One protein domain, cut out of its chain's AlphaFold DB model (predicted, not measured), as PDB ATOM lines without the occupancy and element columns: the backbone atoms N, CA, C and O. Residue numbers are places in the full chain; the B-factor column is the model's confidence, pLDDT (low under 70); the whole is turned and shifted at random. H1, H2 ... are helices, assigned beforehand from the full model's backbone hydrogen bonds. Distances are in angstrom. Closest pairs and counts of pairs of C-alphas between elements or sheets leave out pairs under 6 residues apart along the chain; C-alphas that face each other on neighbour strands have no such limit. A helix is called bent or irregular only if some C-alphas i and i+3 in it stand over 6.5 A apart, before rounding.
ATOM      1  N   TRP A  68     162.717 173.520 225.373       98.75
ATOM      2  CA  TRP A  68     162.326 172.676 224.242       98.75
ATOM      3  C   TRP A  68     163.410 172.554 223.158       98.75
ATOM      4  O   TRP A  68     163.472 171.529 222.491       98.75
ATOM      5  N   ARG A  69     164.312 173.538 222.985       98.56
ATOM      6  CA  ARG A  69     165.417 173.445 222.008       98.56
ATOM      7  C   ARG A  69     166.450 172.397 222.412       98.56
ATOM      8  O   ARG A  69     167.018 171.736 221.542       98.56
ATOM      9  N   VAL A  70     166.675 172.217 223.714       98.88
ATOM     10  CA  VAL A  70     167.538 171.145 224.224       98.88
ATOM     11  C   VAL A  70     166.858 169.804 223.968       98.88
ATOM     12  O   VAL A  70     167.461 168.941 223.329       98.88
ATOM     13  N   ARG A  71     165.579 169.660 224.351       98.81
ATOM     14  CA  ARG A  71     164.790 168.440 224.096       98.81
ATOM     15  C   ARG A  71     164.718 168.091 222.610       98.81
ATOM     16  O   ARG A  71     164.923 166.939 222.252       98.81
ATOM     17  N   ALA A  72     164.551 169.079 221.730       98.69
ATOM     18  CA  ALA A  72     164.586 168.914 220.277       98.69
ATOM     19  C   ALA A  72     165.937 168.365 219.788       98.69
ATOM     20  O   ALA A  72     165.973 167.448 218.967       98.69
ATOM     21  N   ASN A  73     167.059 168.878 220.307       98.56
ATOM     22  CA  ASN A  73     168.383 168.332 219.993       98.56
ATOM     23  C   ASN A  73     168.539 166.893 220.505       98.56
ATOM     24  O   ASN A  73     169.076 166.048 219.788       98.56
ATOM     25  N   VAL A  74     168.026 166.580 221.700       98.81
ATOM     26  CA  VAL A  74     168.003 165.197 222.193       98.81
ATOM     27  C   VAL A  74     167.179 164.318 221.255       98.81
ATOM     28  O   VAL A  74     167.712 163.347 220.727       98.81
ATOM     29  N   ALA A  75     165.928 164.681 220.962       98.75
ATOM     30  CA  ALA A  75     165.050 163.954 220.050       98.75
ATOM     31  C   ALA A  75     165.684 163.752 218.666       98.75
ATOM     32  O   ALA A  75     165.508 162.704 218.051       98.75
ATOM     33  N   ARG A  76     166.488 164.704 218.181       98.56
ATOM     34  CA  ARG A  76     167.181 164.599 216.891       98.56
ATOM     35  C   ARG A  76     168.319 163.578 216.902       98.56
ATOM     36  O   ARG A  76     168.461 162.826 215.942       98.56
ATOM     37  N   TYR A  77     169.122 163.537 217.966       98.19
ATOM     38  CA  TYR A  77     170.383 162.780 217.980       98.19
ATOM     39  C   TYR A  77     170.380 161.531 218.868       98.19
ATOM     40  O   TYR A  77     171.343 160.759 218.828       98.19
ATOM     41  N   CYS A  78     169.335 161.310 219.669       98.25
ATOM     42  CA  CYS A  78     169.283 160.206 220.621       98.25
ATOM     43  C   CYS A  78     169.140 158.832 219.970       98.25
ATOM     44  O   CYS A  78     168.708 158.680 218.820       98.25
ATOM     45  N   LYS A  79     169.477 157.799 220.746       97.75
ATOM     46  CA  LYS A  79     169.178 156.410 220.383       97.75
ATOM     47  C   LYS A  79     167.659 156.240 220.219       97.75
ATOM     48  O   LYS A  79     166.925 156.790 221.039       97.75
ATOM     49  N   PRO A  80     167.179 155.427 219.257       96.25
ATOM     50  CA  PRO A  80     165.746 155.259 218.998       96.25
ATOM     51  C   PRO A  80     164.900 154.953 220.241       96.25
ATOM     52  O   PRO A  80     163.799 155.471 220.369       96.25
ATOM     53  N   ARG A  81     165.436 154.189 221.207       96.19
ATOM     54  CA  ARG A  81     164.738 153.863 222.464       96.19
ATOM     55  C   ARG A  81     164.320 155.076 223.304       96.19
ATOM     56  O   ARG A  81     163.421 154.943 224.117       96.19
ATOM     57  N   LEU A  82     164.985 156.223 223.149       97.94
ATOM     58  CA  LEU A  82     164.663 157.444 223.893       97.94
ATOM     59  C   LEU A  82     163.583 158.290 223.204       97.94
ATOM     60  O   LEU A  82     163.047 159.191 223.839       97.94
ATOM     61  N   LEU A  83     163.235 158.006 221.942       98.38
ATOM     62  CA  LEU A  83     162.231 158.783 221.206       98.38
ATOM     63  C   LEU A  83     160.843 158.733 221.844       98.38
ATOM     64  O   LEU A  83     160.083 159.688 221.726       98.38
ATOM     65  N   ILE A  84     160.543 157.660 222.580       98.12
ATOM     66  CA  ILE A  84     159.281 157.512 223.306       98.12
ATOM     67  C   ILE A  84     159.043 158.627 224.333       98.12
ATOM     68  O   ILE A  84     157.898 158.960 224.609       98.12
ATOM     69  N   HIS A  85     160.094 159.259 224.865       97.88
ATOM     70  CA  HIS A  85     159.941 160.356 225.826       97.88
ATOM     71  C   HIS A  85     159.401 161.646 225.194       97.88
ATOM     72  O   HIS A  85     158.966 162.533 225.919       97.88
ATOM     73  N   PHE A  86     159.409 161.744 223.863       98.75
ATOM     74  CA  PHE A  86     159.087 162.965 223.128       98.75
ATOM     75  C   PHE A  86     157.762 162.890 222.362       98.75
ATOM     76  O   PHE A  86     157.375 163.879 221.744       98.75
ATOM     77  N   ILE A  87     157.055 161.750 222.384       98.44
ATOM     78  CA  ILE A  87     155.824 161.599 221.588       98.44
ATOM     79  C   ILE A  87     154.709 162.553 222.034       98.44
ATOM     80  O   ILE A  87     153.981 163.071 221.201       98.44
ATOM     81  N   ASN A  88     154.665 162.864 223.332       98.25
ATOM     82  CA  ASN A  88     153.710 163.787 223.945       98.25
ATOM     83  C   ASN A  88     154.366 165.121 224.345       98.25
ATOM     84  O   ASN A  88     153.900 165.769 225.282       98.25
ATOM     85  N   ASP A  89     155.490 165.507 223.727       98.75
ATOM     86  CA  ASP A  89     156.147 166.769 224.084       98.75
ATOM     87  C   ASP A  89     155.190 167.947 223.848       98.75
ATOM     88  O   ASP A  89     154.525 168.034 222.813       98.75
ATOM     89  N   GLU A  90     155.122 168.865 224.809       98.25
ATOM     90  CA  GLU A  90     154.282 170.065 224.726       98.25
ATOM     91  C   GLU A  90     154.611 170.915 223.487       98.25
ATOM     92  O   GLU A  90     153.740 171.574 222.917       98.25
ATOM     93  N   ASN A  91     155.868 170.886 223.038       98.62
ATOM     94  CA  ASN A  91     156.330 171.673 221.916       98.62
ATOM     95  C   ASN A  91     156.207 170.882 220.605       98.62
ATOM     96  O   ASN A  91     156.856 169.850 220.419       98.62
ATOM     97  N   HIS A  92     155.422 171.415 219.665       98.56
ATOM     98  CA  HIS A  92     155.178 170.793 218.359       98.56
ATOM     99  C   HIS A  92     156.479 170.507 217.592       98.56
ATOM    100  O   HIS A  92     156.603 169.453 216.984       98.56
ATOM    101  N   PHE A  93     157.510 171.357 217.686       98.62
ATOM    102  CA  PHE A  93     158.770 171.120 216.975       98.62
ATOM    103  C   PHE A  93     159.516 169.879 217.488       98.62
ATOM    104  O   PHE A  93     160.180 169.183 216.719       98.62
ATOM    105  N   VAL A  94     159.405 169.569 218.785       98.88
ATOM    106  CA  VAL A  94     159.985 168.342 219.345       98.88
ATOM    107  C   VAL A  94     159.235 167.120 218.810       98.88
ATOM    108  O   VAL A  94     159.876 166.191 218.316       98.88
ATOM    109  N   ARG A  95     157.895 167.152 218.824       98.81
ATOM    110  CA  ARG A  95     157.039 166.101 218.246       98.81
ATOM    111  C   ARG A  95     157.306 165.893 216.753       98.81
ATOM    112  O   ARG A  95     157.512 164.765 216.311       98.81
ATOM    113  N   TYR A  96     157.434 166.982 215.999       98.75
ATOM    114  CA  TYR A  96     157.778 166.972 214.579       98.75
ATOM    115  C   TYR A  96     159.088 166.223 214.312       98.75
ATOM    116  O   TYR A  96     159.144 165.391 213.412       98.75
ATOM    117  N   ILE A  97     160.131 166.422 215.130       98.62
ATOM    118  CA  ILE A  97     161.395 165.674 215.001       98.62
ATOM    119  C   ILE A  97     161.188 164.165 215.207       98.62
ATOM    120  O   ILE A  97     161.833 163.363 214.528       98.62
ATOM    121  N   VAL A  98     160.301 163.752 216.117       98.69
ATOM    122  CA  VAL A  98     159.978 162.329 216.320       98.69
ATOM    123  C   VAL A  98     159.353 161.731 215.057       98.69
ATOM    124  O   VAL A  98     159.788 160.667 214.603       98.69
ATOM    125  N   VAL A  99     158.405 162.449 214.446       98.56
ATOM    126  CA  VAL A  99     157.762 162.057 213.183       98.56
ATOM    127  C   VAL A  99     158.749 162.069 212.023       98.56
ATOM    128  O   VAL A  99     158.808 161.107 211.264       98.56
ATOM    129  N   GLN A 100     159.607 163.083 211.907       98.19
ATOM    130  CA  GLN A 100     160.681 163.113 210.908       98.19
ATOM    131  C   GLN A 100     161.602 161.892 211.007       98.19
ATOM    132  O   GLN A 100     162.098 161.406 209.995       98.19
ATOM    133  N   ARG A 101     161.819 161.368 212.218       97.88
ATOM    134  CA  ARG A 101     162.608 160.151 212.452       97.88
ATOM    135  C   ARG A 101     161.828 158.852 212.220       97.88
ATOM    136  O   ARG A 101     162.378 157.776 212.453       97.88
ATOM    137  N   GLY A 102     160.575 158.923 211.776       97.69
ATOM    138  CA  GLY A 102     159.758 157.759 211.453       97.69
ATOM    139  C   GLY A 102     159.295 156.959 212.668       97.69
ATOM    140  O   GLY A 102     158.924 155.789 212.511       97.69
ATOM    141  N   TYR A 103     159.352 157.535 213.872       98.06
ATOM    142  CA  TYR A 103     159.070 156.827 215.116       98.06
ATOM    143  C   TYR A 103     157.617 157.016 215.554       98.06
ATOM    144  O   TYR A 103     157.116 158.133 215.591       98.06
ATOM    145  N   HIS A 104     156.954 155.910 215.907       97.50
ATOM    146  CA  HIS A 104     155.598 155.891 216.469       97.50
ATOM    147  C   HIS A 104     154.548 156.681 215.649       97.50
ATOM    148  O   HIS A 104     153.635 157.282 216.209       97.50
ATOM    149  N   LEU A 105     154.662 156.659 214.315       98.12
ATOM    150  CA  LEU A 105     153.858 157.478 213.391       98.12
ATOM    151  C   LEU A 105     152.340 157.379 213.609       98.12
ATOM    152  O   LEU A 105     151.658 158.391 213.534       98.12
ATOM    153  N   GLU A 106     151.827 156.190 213.941       98.25
ATOM    154  CA  GLU A 106     150.410 155.938 214.269       98.25
ATOM    155  C   GLU A 106     149.863 156.874 215.365       98.25
ATOM    156  O   GLU A 106     148.693 157.223 215.349       98.25
ATOM    157  N   HIS A 107     150.700 157.323 216.307       98.31
ATOM    158  CA  HIS A 107     150.278 158.258 217.362       98.31
ATOM    159  C   HIS A 107     150.061 159.681 216.850       98.31
ATOM    160  O   HIS A 107     149.276 160.428 217.421       98.31
ATOM    161  N   PHE A 108     150.748 160.046 215.771       98.62
ATOM    162  CA  PHE A 108     150.781 161.410 215.268       98.62
ATOM    163  C   PHE A 108     149.773 161.670 214.151       98.62
ATOM    164  O   PHE A 108     149.593 162.818 213.779       98.62
ATOM    165  N   ILE A 109     149.067 160.658 213.633       98.44
ATOM    166  CA  ILE A 109     148.086 160.845 212.543       98.44
ATOM    167  C   ILE A 109     146.902 161.747 212.930       98.44
ATOM    168  O   ILE A 109     146.145 162.151 212.051       98.44
ATOM    169  N   THR A 110     146.729 162.027 214.223       97.88
ATOM    170  CA  THR A 110     145.753 162.967 214.795       97.88
ATOM    171  C   THR A 110     146.434 164.003 215.696       97.88
ATOM    172  O   THR A 110     145.824 164.456 216.666       97.88
ATOM    173  N   ASP A 111     147.713 164.319 215.458       98.69
ATOM    174  CA  ASP A 111     148.394 165.396 216.188       98.69
ATOM    175  C   ASP A 111     147.613 166.711 216.026       98.69
ATOM    176  O   ASP A 111     146.957 166.938 215.009       98.69
ATOM    177  N   SER A 112     147.648 167.569 217.048       97.88
ATOM    178  CA  SER A 112     146.967 168.866 217.002       97.88
ATOM    179  C   SER A 112     147.602 169.838 216.006       97.88
ATOM    180  O   SER A 112     146.963 170.817 215.621       97.88
ATOM    181  N   ASP A 113     148.848 169.582 215.615       98.38
ATOM    182  CA  ASP A 113     149.537 170.264 214.532       98.38
ATOM    183  C   ASP A 113     149.344 169.490 213.216       98.38
ATOM    184  O   ASP A 113     149.809 168.355 213.063       98.38
ATOM    185  N   GLU A 114     148.653 170.108 212.256       98.31
ATOM    186  CA  GLU A 114     148.286 169.456 210.992       98.31
ATOM    187  C   GLU A 114     149.514 169.067 210.154       98.31
ATOM    188  O   GLU A 114     149.492 168.029 209.496       98.31
ATOM    189  N   GLU A 115     150.620 169.824 210.220       98.12
ATOM    190  CA  GLU A 115     151.849 169.484 209.487       98.12
ATOM    191  C   GLU A 115     152.448 168.171 210.010       98.12
ATOM    192  O   GLU A 115     152.917 167.325 209.240       98.12
ATOM    193  N   ILE A 116     152.393 167.967 211.329       98.75
ATOM    194  CA  ILE A 116     152.840 166.729 211.972       98.75
ATOM    195  C   ILE A 116     151.935 165.564 211.559       98.75
ATOM    196  O   ILE A 116     152.441 164.493 211.200       98.75
ATOM    197  N   ALA A 117     150.617 165.771 211.579       98.75
ATOM    198  CA  ALA A 117     149.648 164.745 211.217       98.75
ATOM    199  C   ALA A 117     149.758 164.322 209.747       98.75
ATOM    200  O   ALA A 117     149.802 163.121 209.448       98.75
ATOM    201  N   ASP A 118     149.887 165.284 208.837       98.44
ATOM    202  CA  ASP A 118     150.106 165.035 207.415       98.44
ATOM    203  C   ASP A 118     151.420 164.303 207.160       98.44
ATOM    204  O   ASP A 118     151.434 163.303 206.436       98.44
ATOM    205  N   LEU A 119     152.516 164.727 207.799       98.50
ATOM    206  CA  LEU A 119     153.804 164.054 207.658       98.50
ATOM    207  C   LEU A 119     153.740 162.604 208.158       98.50
ATOM    208  O   LEU A 119     154.300 161.707 207.519       98.50
ATOM    209  N   ALA A 120     153.046 162.350 209.268       98.50
ATOM    210  CA  ALA A 120     152.875 161.006 209.803       98.50
ATOM    211  C   ALA A 120     152.075 160.107 208.848       98.50
ATOM    212  O   ALA A 120     152.519 158.995 208.536       98.50
ATOM    213  N   ARG A 121     150.941 160.601 208.328       98.44
ATOM    214  CA  ARG A 121     150.115 159.894 207.331       98.44
ATOM    215  C   ARG A 121     150.903 159.613 206.053       98.44
ATOM    216  O   ARG A 121     150.903 158.478 205.573       98.44
ATOM    217  N   TYR A 122     151.632 160.606 205.551       98.00
ATOM    218  CA  TYR A 122     152.489 160.469 204.375       98.00
ATOM    219  C   TYR A 122     153.570 159.400 204.576       98.00
ATOM    220  O   TYR A 122     153.749 158.526 203.727       98.00
ATOM    221  N   GLN A 123     154.292 159.417 205.698       97.69
ATOM    222  CA  GLN A 123     155.343 158.430 205.944       97.69
ATOM    223  C   GLN A 123     154.797 157.008 206.127       97.69
ATOM    224  O   GLN A 123     155.438 156.061 205.676       97.69
ATOM    225  N   LEU A 124     153.625 156.836 206.751       97.12
ATOM    226  CA  LEU A 124     152.978 155.524 206.881       97.12
ATOM    227  C   LEU A 124     152.606 154.932 205.518       97.12
ATOM    228  O   LEU A 124     152.852 153.752 205.279       97.12
ATOM    229  N   GLN A 125     152.076 155.750 204.605       95.94
ATOM    230  CA  GLN A 125     151.724 155.310 203.250       95.94
ATOM    231  C   GLN A 125     152.951 154.886 202.425       95.94
ATOM    232  O   GLN A 125     152.854 153.981 201.595       95.94
ATOM    233  N   ASN A 126     154.104 155.515 202.672       93.00
ATOM    234  CA  ASN A 126     155.335 155.316 201.902       93.00
ATOM    235  C   ASN A 126     156.339 154.339 202.539       93.00
ATOM    236  O   ASN A 126     157.401 154.105 201.969       93.00
ATOM    237  N   LYS A 127     156.024 153.737 203.692       78.38
ATOM    238  CA  LYS A 127     156.898 152.803 204.432       78.38
ATOM    239  C   LYS A 127     156.966 151.374 203.849       78.38
ATOM    240  O   LYS A 127     157.181 150.427 204.603       78.38
ATOM    241  N   ARG A 128     156.756 151.215 202.538       55.53
ATOM    242  CA  ARG A 128     156.809 149.910 201.853       55.53
ATOM    243  C   ARG A 128     158.218 149.334 201.805       55.53
ATOM    244  O   ARG A 128     159.157 150.109 201.524       55.53
TER     245      ARG A 128
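What this domain is: This is residues 68 to 128 of the 128 residues of an uncharacterized protein of Methyloprofundus sp (UniProt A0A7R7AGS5). Three helices, H1, H3 and H5, stand side by side in a row, running the same way, and the shorter helices H2 and H4 form a second, less complete layer over one side of that row. The chain winds through them in stacked turns, like a short solenoid: H2 lies between H1 and H3 along the chain, and H4 between H3 and H5. The printed part has 61 residues with five named helices, in the order H1, H2, H3, H4, H5, and no named strand; its class is all helix. It is compact, with a radius of gyration of the C-alphas of 10.6 A, and flat in outline, spanning 30 by 23 by 13 A.

Where its parts are: Find C-alpha 68 at (162.326, 172.676, 224.242); from there H1 runs through residues 68 to 77, 14.2 A from first to last C-alpha. H2 follows at residues 80 to 86, 11.0 A long; it is irregular, but only just, with C-alphas 81 and 84 6.6 A apart. Look next at C-alpha 92, at (155.178, 170.793, 218.359), where H3 begins; it holds residues 92 to 100 and measures 12.0 A. H4 is short, residues 105 to 108. H5, the longest helix, takes residues 114 to 126 over 18.2 A and ends at C-alpha 126, at (155.335, 155.316, 201.902).

How they stand to each other: Begin at H3, the hub, which touches three other helices. It touches H1 at a shallow tilt of 8 degrees, the same way; the closest C-alphas, of Ala 72 and Val 94, are 4.7 A apart. H5 touches H3 with residues 116 to 120 alone, at a shallow tilt of 7 degrees, the same way; the closest C-alphas, of Tyr 96 and Ile 116, are 5.6 A apart. These helices' packing is mostly aligned, their lines at shallow tilts. H1 and H2 form a helical hairpin, touching at a shallow tilt of 19 degrees, opposite ways, with the C-alphas of Ala 75 and Leu 83 closest at 6.0 A. H2 and H3 form another, at a shallow tilt of 26 degrees, opposite ways; the C-alphas of Phe 86 and Arg 95 come closest, at 6.2 A. H4 touches H5, where the C-alphas of Leu 105 and Ala 120 are closest at 5.1 A. H3 and H4 are close but not clearly touching; their closest C-alphas, of Val 99 and Leu 105, are 6.0 A apart. H1 and H5 are apart. In the backbones of H1, H3 and H5 every O i to N i+4 pair is within hydrogen-bond range; in H2 0 of 3 are, beside 3 of 4 O i to N i+3 pairs, and H4 is too short for an O i to N i+4 pair.

The domain as a whole: The two C-alphas farthest apart, those of Val 70 and Arg 128, are 32.7 A apart. The printed part has no cut, and its four links are tight. The mean pLDDT of the printed part is 97.1; look for the one residue under 70 at Arg 128, the chain's last.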